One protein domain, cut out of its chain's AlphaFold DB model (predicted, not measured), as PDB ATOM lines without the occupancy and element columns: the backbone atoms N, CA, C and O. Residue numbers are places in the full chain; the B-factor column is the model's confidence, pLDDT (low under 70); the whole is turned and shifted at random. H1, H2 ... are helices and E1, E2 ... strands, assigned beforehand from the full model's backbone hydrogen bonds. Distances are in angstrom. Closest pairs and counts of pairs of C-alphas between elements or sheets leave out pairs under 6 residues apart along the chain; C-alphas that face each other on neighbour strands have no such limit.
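What this domain is: This is residues 2 to 84 of the 146 residues of an uncharacterized protein of Mycolicibacterium sp. P1-5 (UniProt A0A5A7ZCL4). Little regular structure is here: a small two-stranded hairpin, E1 and E2, has short helices H1 and H2 near the end where E1 begins and E2 ends, and long loops, residues 2 to 18 and 55 to 84, make much of the rest. Residues 54 to 59 stick out. The 83 printed residues hold H1, E1, E2, H2 in that order, an antiparallel sheet, class mixed, with 25 residues in named elements. The whole is only just compact, close to loose, radius of gyration of the C-alphas 14.1 A, spans 36 by 28 by 27 A.

How they stand to each other: Residues 5 to 6 pair, parallel, with 33 to 34 of E1, residues 30 to 34. Look next at E2, residues 40 to 44, its antiparallel neighbour at 146 degrees in a hairpin; N 31 and O 43 are within hydrogen-bond range at 2.9 A. H1, residues 19 to 25, comes closest to E1 at the C-alphas of Leu 24 and His 31, 7.6 A. H2, residues 47 to 54, comes closest to E2 at the C-alphas of Val 44 and Val 50, 6.4 A. H1 and H2 are apart; in both, every O i to N i+4 pair is within hydrogen-bond range.

Where its parts are: Find C-alpha 19 at (-14.004, 30.464, -19.738), where H1 begins, 9.9 A long. E1 spans 13.3 A and E2 13.1 A. H2, 10.6 A, ends at C-alpha 54, (-22.223, 25.213, -42.198).

The domain as a whole: The C-alphas of His 13 and Arg 64, the two farthest apart, are 38.6 A apart. The printed part has no cut, and the three links between named elements are tight. pLDDT is under 70 at residues 2 to 3 and 76 to 78.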
ATOM      1  N   THR A   2      -1.431  17.834 -23.135       60.34
ATOM      2  CA  THR A   2      -2.633  18.351 -22.456       60.34
ATOM      3  C   THR A   2      -3.807  17.435 -22.789       60.34
ATOM      4  O   THR A   2      -3.987  17.093 -23.957       60.34
ATOM      5  N   ALA A   3      -4.563  17.000 -21.780       67.81
ATOM      6  CA  ALA A   3      -5.759  16.192 -22.000       67.81
ATOM      7  C   ALA A   3      -6.747  16.946 -22.915       67.81
ATOM      8  O   ALA A   3      -6.870  18.169 -22.782       67.81
ATOM      9  N   PRO A   4      -7.426  16.260 -23.854       81.25
ATOM     10  CA  PRO A   4      -8.398  16.906 -24.730       81.25
ATOM     11  C   PRO A   4      -9.542  17.495 -23.897       81.25
ATOM     12  O   PRO A   4     -10.043  16.857 -22.971       81.25
ATOM     13  N   ALA A   5      -9.948  18.724 -24.219       92.06
ATOM     14  CA  ALA A   5     -11.039  19.388 -23.516       92.06
ATOM     15  C   ALA A   5     -12.354  18.611 -23.716       92.06
ATOM     16  O   ALA A   5     -12.594  18.080 -24.800       92.06
ATOM     17  N   GLN A   6     -13.205  18.541 -22.690       94.06
ATOM     18  CA  GLN A   6     -14.435  17.744 -22.718       94.06
ATOM     19  C   GLN A   6     -15.687  18.629 -22.732       94.06
ATOM     20  O   GLN A   6     -15.811  19.576 -21.957       94.06
ATOM     21  N   LEU A   7     -16.636  18.298 -23.609       93.38
ATOM     22  CA  LEU A   7     -17.934  18.951 -23.722       93.38
ATOM     23  C   LEU A   7     -18.992  18.294 -22.811       93.38
ATOM     24  O   LEU A   7     -18.974  17.076 -22.620       93.38
ATOM     25  N   PRO A   8     -19.998  19.059 -22.343       93.00
ATOM     26  CA  PRO A   8     -20.128  20.512 -22.467       93.00
ATOM     27  C   PRO A   8     -19.212  21.258 -21.485       93.00
ATOM     28  O   PRO A   8     -19.012  20.810 -20.360       93.00
ATOM     29  N   PHE A   9     -18.726  22.436 -21.882       93.81
ATOM     30  CA  PHE A   9     -18.006  23.318 -20.960       93.81
ATOM     31  C   PHE A   9     -18.920  23.815 -19.840       93.81
ATOM     32  O   PHE A   9     -20.126  24.015 -20.033       93.81
ATOM     33  N   ARG A  10     -18.335  24.049 -18.665       93.44
ATOM     34  CA  ARG A  10     -19.067  24.582 -17.519       93.44
ATOM     35  C   ARG A  10     -19.519  26.013 -17.809       93.44
ATOM     36  O   ARG A  10     -18.699  26.886 -18.068       93.44
ATOM     37  N   GLN A  11     -20.823  26.262 -17.708       94.56
ATOM     38  CA  GLN A  11     -21.375  27.606 -17.856       94.56
ATOM     39  C   GLN A  11     -21.420  28.322 -16.500       94.56
ATOM     40  O   GLN A  11     -22.266  28.008 -15.661       94.56
ATOM     41  N   SER A  12     -20.512  29.275 -16.285       92.75
ATOM     42  CA  SER A  12     -20.406  30.037 -15.030       92.75
ATOM     43  C   SER A  12     -21.455  31.149 -14.923       92.75
ATOM     44  O   SER A  12     -21.885  31.487 -13.822       92.75
ATOM     45  N   HIS A  13     -21.888  31.714 -16.057       94.31
ATOM     46  CA  HIS A  13     -22.861  32.806 -16.104       94.31
ATOM     47  C   HIS A  13     -23.766  32.685 -17.344       94.31
ATOM     48  O   HIS A  13     -23.256  32.471 -18.440       94.31
ATOM     49  N   PRO A  14     -25.099  32.855 -17.233       93.69
ATOM     50  CA  PRO A  14     -26.035  32.568 -18.328       93.69
ATOM     51  C   PRO A  14     -25.859  33.446 -19.576       93.69
ATOM     52  O   PRO A  14     -26.280  33.047 -20.656       93.69
ATOM     53  N   LEU A  15     -25.261  34.633 -19.432       95.75
ATOM     54  CA  LEU A  15     -25.064  35.592 -20.527       95.75
ATOM     55  C   LEU A  15     -23.616  35.681 -21.023       95.75
ATOM     56  O   LEU A  15     -23.337  36.486 -21.906       95.75
ATOM     57  N   HIS A  16     -22.691  34.903 -20.456       94.00
ATOM     58  CA  HIS A  16     -21.290  34.910 -20.880       94.00
ATOM     59  C   HIS A  16     -20.925  33.602 -21.577       94.00
ATOM     60  O   HIS A  16     -21.594  32.578 -21.426       94.00
ATOM     61  N   SER A  17     -19.863  33.646 -22.376       93.12
ATOM     62  CA  SER A  17     -19.250  32.428 -22.896       93.12
ATOM     63  C   SER A  17     -18.480  31.708 -21.780       93.12
ATOM     64  O   SER A  17     -17.929  32.385 -20.912       93.12
ATOM     65  N   PRO A  18     -18.413  30.364 -21.796       95.31
ATOM     66  CA  PRO A  18     -17.584  29.606 -20.861       95.31
ATOM     67  C   PRO A  18     -16.104  29.996 -20.949       95.31
ATOM     68  O   PRO A  18     -15.575  30.136 -22.053       95.31
ATOM     69  N   ASP A  19     -15.426  30.089 -19.805       94.19
ATOM     70  CA  ASP A  19     -14.004  30.464 -19.738       94.19
ATOM     71  C   ASP A  19     -13.121  29.488 -20.535       94.19
ATOM     72  O   ASP A  19     -12.245  29.908 -21.291       94.19
ATOM     73  N   ASP A  20     -13.427  28.187 -20.469       93.56
ATOM     74  CA  ASP A  20     -12.724  27.140 -21.225       93.56
ATOM     75  C   ASP A  20     -12.848  27.331 -22.746       93.56
ATOM     76  O   ASP A  20     -11.899  27.088 -23.495       93.56
ATOM     77  N   LEU A  21     -14.007  27.808 -23.221       94.19
ATOM     78  CA  LEU A  21     -14.218  28.102 -24.640       94.19
ATOM     79  C   LEU A  21     -13.366  29.298 -25.079       94.19
ATOM     80  O   LEU A  21     -12.790  29.269 -26.167       94.19
ATOM     81  N   LEU A  22     -13.282  30.335 -24.241       93.88
ATOM     82  CA  LEU A  22     -12.475  31.526 -24.512       93.88
ATOM     83  C   LEU A  22     -10.978  31.191 -24.526       93.88
ATOM     84  O   LEU A  22     -10.257  31.630 -25.421       93.88
ATOM     85  N   ALA A  23     -10.519  30.364 -23.583       93.38
ATOM     86  CA  ALA A  23      -9.140  29.890 -23.540       93.38
ATOM     87  C   ALA A  23      -8.769  29.097 -24.805       93.38
ATOM     88  O   ALA A  23      -7.716  29.340 -25.397       93.38
ATOM     89  N   LEU A  24      -9.653  28.202 -25.266       93.25
ATOM     90  CA  LEU A  24      -9.446  27.457 -26.512       93.25
ATOM     91  C   LEU A  24      -9.369  28.387 -27.724       93.25
ATOM     92  O   LEU A  24      -8.409  28.294 -28.487       93.25
ATOM     93  N   GLN A  25     -10.296  29.341 -27.852       93.44
ATOM     94  CA  GLN A  25     -10.291  30.333 -28.936       93.44
ATOM     95  C   GLN A  25      -8.977  31.124 -29.025       93.44
ATOM     96  O   GLN A  25      -8.520  31.426 -30.126       93.44
ATOM     97  N   GLY A  26      -8.344  31.422 -27.885       93.00
ATOM     98  CA  GLY A  26      -7.037  32.087 -27.840       93.00
ATOM     99  C   GLY A  26      -5.884  31.258 -28.422       93.00
ATOM    100  O   GLY A  26      -4.846  31.816 -28.764       93.00
ATOM    101  N   THR A  27      -6.056  29.940 -28.561       93.00
ATOM    102  CA  THR A  27      -5.024  29.016 -29.073       93.00
ATOM    103  C   THR A  27      -5.220  28.626 -30.540       93.00
ATOM    104  O   THR A  27      -4.302  28.090 -31.159       93.00
ATOM    105  N   GLY A  28      -6.393  28.895 -31.120       93.06
ATOM    106  CA  GLY A  28      -6.693  28.605 -32.520       93.06
ATOM    107  C   GLY A  28      -8.194  28.458 -32.806       93.06
ATOM    108  O   GLY A  28      -9.009  28.564 -31.896       93.06
ATOM    109  N   PRO A  29      -8.576  28.228 -34.077       94.50
ATOM    110  CA  PRO A  29      -9.976  28.095 -34.481       94.50
ATOM    111  C   PRO A  29     -10.493  26.645 -34.547       94.50
ATOM    112  O   PRO A  29     -11.677  26.433 -34.785       94.50
ATOM    113  N   ILE A  30      -9.640  25.622 -34.417       95.62
ATOM    114  CA  ILE A  30     -10.036  24.207 -34.534       95.62
ATOM    115  C   ILE A  30      -9.333  23.401 -33.444       95.62
ATOM    116  O   ILE A  30      -8.108  23.437 -33.340       95.62
ATOM    117  N   HIS A  31     -10.100  22.628 -32.675       94.62
ATOM    118  CA  HIS A  31      -9.584  21.806 -31.581       94.62
ATOM    119  C   HIS A  31     -10.189  20.406 -31.608       94.62
ATOM    120  O   HIS A  31     -11.374  20.241 -31.896       94.62
ATOM    121  N   LYS A  32      -9.389  19.400 -31.247       94.94
ATOM    122  CA  LYS A  32      -9.911  18.079 -30.885       94.94
ATOM    123  C   LYS A  32     -10.451  18.125 -29.457       94.94
ATOM    124  O   LYS A  32      -9.769  18.625 -28.563       94.94
ATOM    125  N   VAL A  33     -11.659  17.611 -29.256       95.19
ATOM    126  CA  VAL A  33     -12.361  17.576 -27.967       95.19
ATOM    127  C   VAL A  33     -13.017  16.216 -27.754       95.19
ATOM    128  O   VAL A  33     -13.177  15.448 -28.699       95.19
ATOM    129  N   LEU A  34     -13.426  15.937 -26.520       95.56
ATOM    130  CA  LEU A  34     -14.263  14.789 -26.184       95.56
ATOM    131  C   LEU A  34     -15.716  15.229 -26.006       95.56
ATOM    132  O   LEU A  34     -15.990  16.287 -25.436       95.56
ATOM    133  N   THR A  35     -16.663  14.421 -26.467       93.31
ATOM    134  CA  THR A  35     -18.089  14.648 -26.219       93.31
ATOM    135  C   THR A  35     -18.470  14.222 -24.801       93.31
ATOM    136  O   THR A  35     -17.662  13.672 -24.047       93.31
ATOM    137  N   SER A  36     -19.732  14.427 -24.408       90.75
ATOM    138  CA  SER A  36     -20.176  14.022 -23.067       90.75
ATOM    139  C   SER A  36     -20.183  12.502 -22.870       90.75
ATOM    140  O   SER A  36     -20.294  12.044 -21.738       90.75
ATOM    141  N   VAL A  37     -20.122  11.729 -23.958       91.19
ATOM    142  CA  VAL A  37     -20.053  10.258 -23.941       91.19
ATOM    143  C   VAL A  37     -18.634   9.725 -24.154       91.19
ATOM    144  O   VAL A  37     -18.437   8.520 -24.076       91.19
ATOM    145  N   GLY A  38     -17.653  10.612 -24.352       91.56
ATOM    146  CA  GLY A  38     -16.241  10.253 -24.489       91.56
ATOM    147  C   GLY A  38     -15.756  10.055 -25.925       91.56
ATOM    148  O   GLY A  38     -14.586   9.733 -26.104       91.56
ATOM    149  N   ASP A  39     -16.602  10.283 -26.931       92.81
ATOM    150  CA  ASP A  39     -16.187  10.176 -28.332       92.81
ATOM    151  C   ASP A  39     -15.367  11.397 -28.758       92.81
ATOM    152  O   ASP A  39     -15.609  12.519 -28.300       92.81
ATOM    153  N   GLU A  40     -14.412  11.197 -29.665       94.06
ATOM    154  CA  GLU A  40     -13.655  12.304 -30.244       94.06
ATOM    155  C   GLU A  40     -14.526  13.133 -31.194       94.06
ATOM    156  O   GLU A  40     -15.264  12.612 -32.031       94.06
ATOM    157  N   ALA A  41     -14.397  14.453 -31.095       93.25
ATOM    158  CA  ALA A  41     -15.050  15.402 -31.982       93.25
ATOM    159  C   ALA A  41     -14.137  16.588 -32.308       93.25
ATOM    160  O   ALA A  41     -13.152  16.872 -31.620       93.25
ATOM    161  N   TRP A  42     -14.502  17.316 -33.361       94.44
ATOM    162  CA  TRP A  42     -13.880  18.585 -33.716       94.44
ATOM    163  C   TRP A  42     -14.727  19.744 -33.197       94.44
ATOM    164  O   TRP A  42     -15.887  19.899 -33.578       94.44
ATOM    165  N   LEU A  43     -14.134  20.585 -32.353       95.19
ATOM    166  CA  LEU A  43     -14.688  21.878 -31.976       95.19
ATOM    167  C   LEU A  43     -14.116  22.943 -32.905       95.19
ATOM    168  O   LEU A  43     -12.919  23.230 -32.872       95.19
ATOM    169  N   VAL A  44     -14.989  23.549 -33.702       95.56
ATOM    170  CA  VAL A  44     -14.631  24.679 -34.555       95.56
ATOM    171  C   VAL A  44     -15.110  25.968 -33.905       95.56
ATOM    172  O   VAL A  44     -16.281  26.115 -33.557       95.56
ATOM    173  N   THR A  45     -14.188  26.904 -33.745       93.00
ATOM    174  CA  THR A  45     -14.415  28.245 -33.229       93.00
ATOM    175  C   THR A  45     -14.070  29.282 -34.309       93.00
ATOM    176  O   THR A  45     -13.421  28.988 -35.312       93.00
ATOM    177  N   GLY A  46     -14.558  30.512 -34.143       91.06
ATOM    178  CA  GLY A  46     -14.379  31.581 -35.127       91.06
ATOM    179  C   GLY A  46     -15.498  31.644 -36.173       91.06
ATOM    180  O   GLY A  46     -15.811  30.685 -36.875       91.06
ATOM    181  N   TYR A  47     -16.102  32.826 -36.290       92.56
ATOM    182  CA  TYR A  47     -17.313  33.050 -37.083       92.56
ATOM    183  C   TYR A  47     -17.169  32.676 -38.567       92.56
ATOM    184  O   TYR A  47     -18.020  31.980 -39.118       92.56
ATOM    185  N   SER A  48     -16.097  33.130 -39.222       95.06
ATOM    186  CA  SER A  48     -15.905  32.942 -40.665       95.06
ATOM    187  C   SER A  48     -15.745  31.470 -41.049       95.06
ATOM    188  O   SER A  48     -16.277  31.038 -42.072       95.06
ATOM    189  N   LEU A  49     -15.043  30.697 -40.218       95.81
ATOM    190  CA  LEU A  49     -14.816  29.276 -40.441       95.81
ATOM    191  C   LEU A  49     -16.086  28.465 -40.187       95.81
ATOM    192  O   LEU A  49     -16.465  27.665 -41.038       95.81
ATOM    193  N   VAL A  50     -16.782  28.726 -39.074       95.44
ATOM    194  CA  VAL A  50     -18.076  28.089 -38.782       95.44
ATOM    195  C   VAL A  50     -19.064  28.343 -39.915       95.44
ATOM    196  O   VAL A  50     -19.676  27.400 -40.403       95.44
ATOM    197  N   ARG A  51     -19.175  29.588 -40.394       95.69
ATOM    198  CA  ARG A  51     -20.070  29.922 -41.509       95.69
ATOM    199  C   ARG A  51     -19.748  29.109 -42.764       95.69
ATOM    200  O   ARG A  51     -20.650  28.519 -43.341       95.69
ATOM    201  N   ARG A  52     -18.470  29.022 -43.143       96.12
ATOM    202  CA  ARG A  52     -18.038  28.242 -44.312       96.12
ATOM    203  C   ARG A  52     -18.349  26.750 -44.172       96.12
ATOM    204  O   ARG A  52     -18.730  26.127 -45.153       96.12
ATOM    205  N   LEU A  53     -18.157  26.176 -42.984       95.56
ATOM    206  CA  LEU A  53     -18.440  24.759 -42.740       95.56
ATOM    207  C   LEU A  53     -19.943  24.465 -42.730       95.56
ATOM    208  O   LEU A  53     -20.350  23.433 -43.240       95.56
ATOM    209  N   MET A  54     -20.763  25.372 -42.200       92.94
ATOM    210  CA  MET A  54     -22.223  25.213 -42.198       92.94
ATOM    211  C   MET A  54     -22.840  25.282 -43.603       92.94
ATOM    212  O   MET A  54     -23.917  24.733 -43.809       92.94
ATOM    213  N   ASP A  55     -22.159  25.930 -44.553       92.69
ATOM    214  CA  ASP A  55     -22.544  25.973 -45.969       92.69
ATOM    215  C   ASP A  55     -21.944  24.799 -46.781       92.69
ATOM    216  O   ASP A  55     -22.146  24.716 -47.991       92.69
ATOM    217  N   ASN A  56     -21.176  23.901 -46.150       92.81
ATOM    218  CA  ASN A  56     -20.497  22.797 -46.827       92.81
ATOM    219  C   ASN A  56     -21.380  21.541 -46.887       92.81
ATOM    220  O   ASN A  56     -21.662  20.923 -45.863       92.81
ATOM    221  N   GLU A  57     -21.730  21.112 -48.099       86.12
ATOM    222  CA  GLU A  57     -22.574  19.935 -48.358       86.12
ATOM    223  C   GLU A  57     -21.942  18.601 -47.929       86.12
ATOM    224  O   GLU A  57     -22.645  17.609 -47.772       86.12
ATOM    225  N   LEU A  58     -20.624  18.563 -47.696       86.75
ATOM    226  CA  LEU A  58     -19.940  17.372 -47.181       86.75
ATOM    227  C   LEU A  58     -20.213  17.122 -45.688       86.75
ATOM    228  O   LEU A  58     -19.884  16.048 -45.182       86.75
ATOM    229  N   LEU A  59     -20.761  18.106 -44.968       89.31
ATOM    230  CA  LEU A  59     -21.071  18.006 -43.543       89.31
ATOM    231  C   LEU A  59     -22.577  17.813 -43.337       89.31
ATOM    232  O   LEU A  59     -23.337  18.770 -43.203       89.31
ATOM    233  N   GLY A  60     -22.980  16.545 -43.293       87.38
ATOM    234  CA  GLY A  60     -24.355  16.116 -43.049       87.38
ATOM    235  C   GLY A  60     -24.667  15.800 -41.584       87.38
ATOM    236  O   GLY A  60     -23.819  15.886 -40.691       87.38
ATOM    237  N   ARG A  61     -25.919  15.407 -41.331       87.50
ATOM    238  CA  ARG A  61     -26.411  14.933 -40.018       87.50
ATOM    239  C   ARG A  61     -26.448  13.410 -39.898       87.50
ATOM    240  O   ARG A  61     -26.797  12.880 -38.840       87.50
ATOM    241  N   THR A  62     -26.110  12.712 -40.973       90.25
ATOM    242  CA  THR A  62     -26.135  11.255 -41.105       90.25
ATOM    243  C   THR A  62     -24.728  10.668 -41.163       90.25
ATOM    244  O   THR A  62     -23.741  11.370 -41.368       90.25
ATOM    245  N   HIS A  63     -24.624   9.352 -40.989       90.62
ATOM    246  CA  HIS A  63     -23.370   8.613 -41.113       90.62
ATOM    247  C   HIS A  63     -23.641   7.301 -41.848       90.62
ATOM    248  O   HIS A  63     -24.688   6.699 -41.634       90.62
ATOM    249  N   ARG A  64     -22.707   6.844 -42.691       90.44
ATOM    250  CA  ARG A  64     -22.843   5.569 -43.430       90.44
ATOM    251  C   ARG A  64     -22.867   4.345 -42.518       90.44
ATOM    252  O   ARG A  64     -23.432   3.319 -42.869       90.44
ATOM    253  N   ASP A  65     -22.260   4.474 -41.344       90.31
ATOM    254  CA  ASP A  65     -22.238   3.458 -40.296       90.31
ATOM    255  C   ASP A  65     -22.724   4.071 -38.968       90.31
ATOM    256  O   ASP A  65     -21.904   4.481 -38.142       90.31
ATOM    257  N   PRO A  66     -24.044   4.267 -38.780       87.12
ATOM    258  CA  PRO A  66     -24.583   4.895 -37.573       87.12
ATOM    259  C   PRO A  66     -24.222   4.186 -36.251       87.12
ATOM    260  O   PRO A  66     -24.011   4.893 -35.262       87.12
ATOM    261  N   PRO A  67     -24.139   2.837 -36.180       86.12
ATOM    262  CA  PRO A  67     -23.726   2.135 -34.963       86.12
ATOM    263  C   PRO A  67     -22.344   2.532 -34.435       86.12
ATOM    264  O   PRO A  67     -22.188   2.634 -33.220       86.12
ATOM    265  N   ASN A  68     -21.380   2.792 -35.325       87.69
ATOM    266  CA  ASN A  68     -19.993   3.122 -34.964       87.69
ATOM    267  C   ASN A  68     -19.665   4.621 -35.070       87.69
ATOM    268  O   ASN A  68     -18.513   5.024 -34.911       87.69
ATOM    269  N   ALA A  69     -20.656   5.461 -35.365       88.50
ATOM    270  CA  ALA A  69     -20.451   6.895 -35.501       88.50
ATOM    271  C   ALA A  69     -20.223   7.575 -34.137       88.50
ATOM    272  O   ALA A  69     -20.929   7.245 -33.177       88.50
ATOM    273  N   PRO A  70     -19.334   8.588 -34.063       88.19
ATOM    274  CA  PRO A  70     -19.187   9.431 -32.883       88.19
ATOM    275  C   PRO A  70     -20.516  10.060 -32.462       88.19
ATOM    276  O   PRO A  70     -21.291  10.562 -33.284       88.19
ATOM    277  N   ARG A  71     -20.768  10.069 -31.158       88.50
ATOM    278  CA  ARG A  71     -21.980  10.589 -30.536       88.50
ATOM    279  C   ARG A  71     -21.672  11.810 -29.695       88.50
ATOM    280  O   ARG A  71     -20.694  11.871 -28.959       88.50
ATOM    281  N   SER A  72     -22.558  12.796 -29.759       84.00
ATOM    282  CA  SER A  72     -22.463  14.011 -28.950       84.00
ATOM    283  C   SER A  72     -23.004  13.814 -27.531       84.00
ATOM    284  O   SER A  72     -22.510  14.451 -26.599       84.00
ATOM    285  N   ARG A  73     -24.020  12.949 -27.366       83.81
ATOM    286  CA  ARG A  73     -24.717  12.628 -26.105       83.81
ATOM    287  C   ARG A  73     -25.301  11.209 -26.148       83.81
ATOM    288  O   ARG A  73     -25.432  10.616 -27.209       83.81
ATOM    289  N   THR A  74     -25.758  10.688 -25.007       78.62
ATOM    290  CA  THR A  74     -26.365   9.341 -24.901       78.62
ATOM    291  C   THR A  74     -27.752   9.223 -25.561       78.62
ATOM    292  O   THR A  74     -28.270   8.125 -25.724       78.62
ATOM    293  N   SER A  75     -28.387  10.338 -25.940       76.75
ATOM    294  CA  SER A  75     -29.753  10.335 -26.482       76.75
ATOM    295  C   SER A  75     -29.863   9.559 -27.799       76.75
ATOM    296  O   SER A  75     -29.141   9.844 -28.748       76.75
ATOM    297  N   ALA A  76     -30.838   8.652 -27.898       63.97
ATOM    298  CA  ALA A  76     -31.141   7.946 -29.145       63.97
ATOM    299  C   ALA A  76     -31.680   8.872 -30.253       63.97
ATOM    300  O   ALA A  76     -31.531   8.561 -31.427       63.97
ATOM    301  N   LEU A  77     -32.290  10.007 -29.885       65.00
ATOM    302  CA  LEU A  77     -32.918  10.944 -30.825       65.00
ATOM    303  C   LEU A  77     -32.091  12.204 -31.090       65.00
ATOM    304  O   LEU A  77     -32.363  12.904 -32.052       65.00
ATOM    305  N   PHE A  78     -31.131  12.538 -30.226       69.62
ATOM    306  CA  PHE A  78     -30.367  13.792 -30.322       69.62
ATOM    307  C   PHE A  78     -28.867  13.607 -30.071       69.62
ATOM    308  O   PHE A  78     -28.133  14.583 -29.938       69.62
ATOM    309  N   GLY A  79     -28.419  12.361 -29.919       72.50
ATOM    310  CA  GLY A  79     -27.060  12.031 -29.505       72.50
ATOM    311  C   GLY A  79     -26.160  11.504 -30.614       72.50
ATOM    312  O   GLY A  79     -24.952  11.505 -30.417       72.50
ATOM    313  N   GLY A  80     -26.698  11.096 -31.763       79.69
ATOM    314  CA  GLY A  80     -25.933  10.519 -32.873       79.69
ATOM    315  C   GLY A  80     -26.570  10.811 -34.234       79.69
ATOM    316  O   GLY A  80     -27.498  11.620 -34.293       79.69
ATOM    317  N   PRO A  81     -26.081  10.180 -35.314       82.38
ATOM    318  CA  PRO A  81     -26.603  10.386 -36.662       82.38
ATOM    319  C   PRO A  81     -28.071   9.964 -36.782       82.38
ATOM    320  O   PRO A  81     -28.475   8.960 -36.193       82.38
ATOM    321  N   ILE A  82     -28.866  10.711 -37.553       79.75
ATOM    322  CA  ILE A  82     -30.309  10.470 -37.719       79.75
ATOM    323  C   ILE A  82     -30.667  10.504 -39.198       79.75
ATOM    324  O   ILE A  82     -30.424  11.515 -39.851       79.75
ATOM    325  N   GLY A  83     -31.331   9.455 -39.681       84.56
ATOM    326  CA  GLY A  83     -31.768   9.338 -41.073       84.56
ATOM    327  C   GLY A  83     -30.851   8.443 -41.902       84.56
ATOM    328  O   GLY A  83     -30.026   7.712 -41.355       84.56
ATOM    329  N   ASP A  84     -31.028   8.503 -43.218       88.81
ATOM    330  CA  ASP A  84     -30.253   7.743 -44.195       88.81
ATOM    331  C   ASP A  84     -29.211   8.641 -44.870       88.81
ATOM    332  O   ASP A  84     -29.516   9.766 -45.264       88.81
TER     333      ASP A  84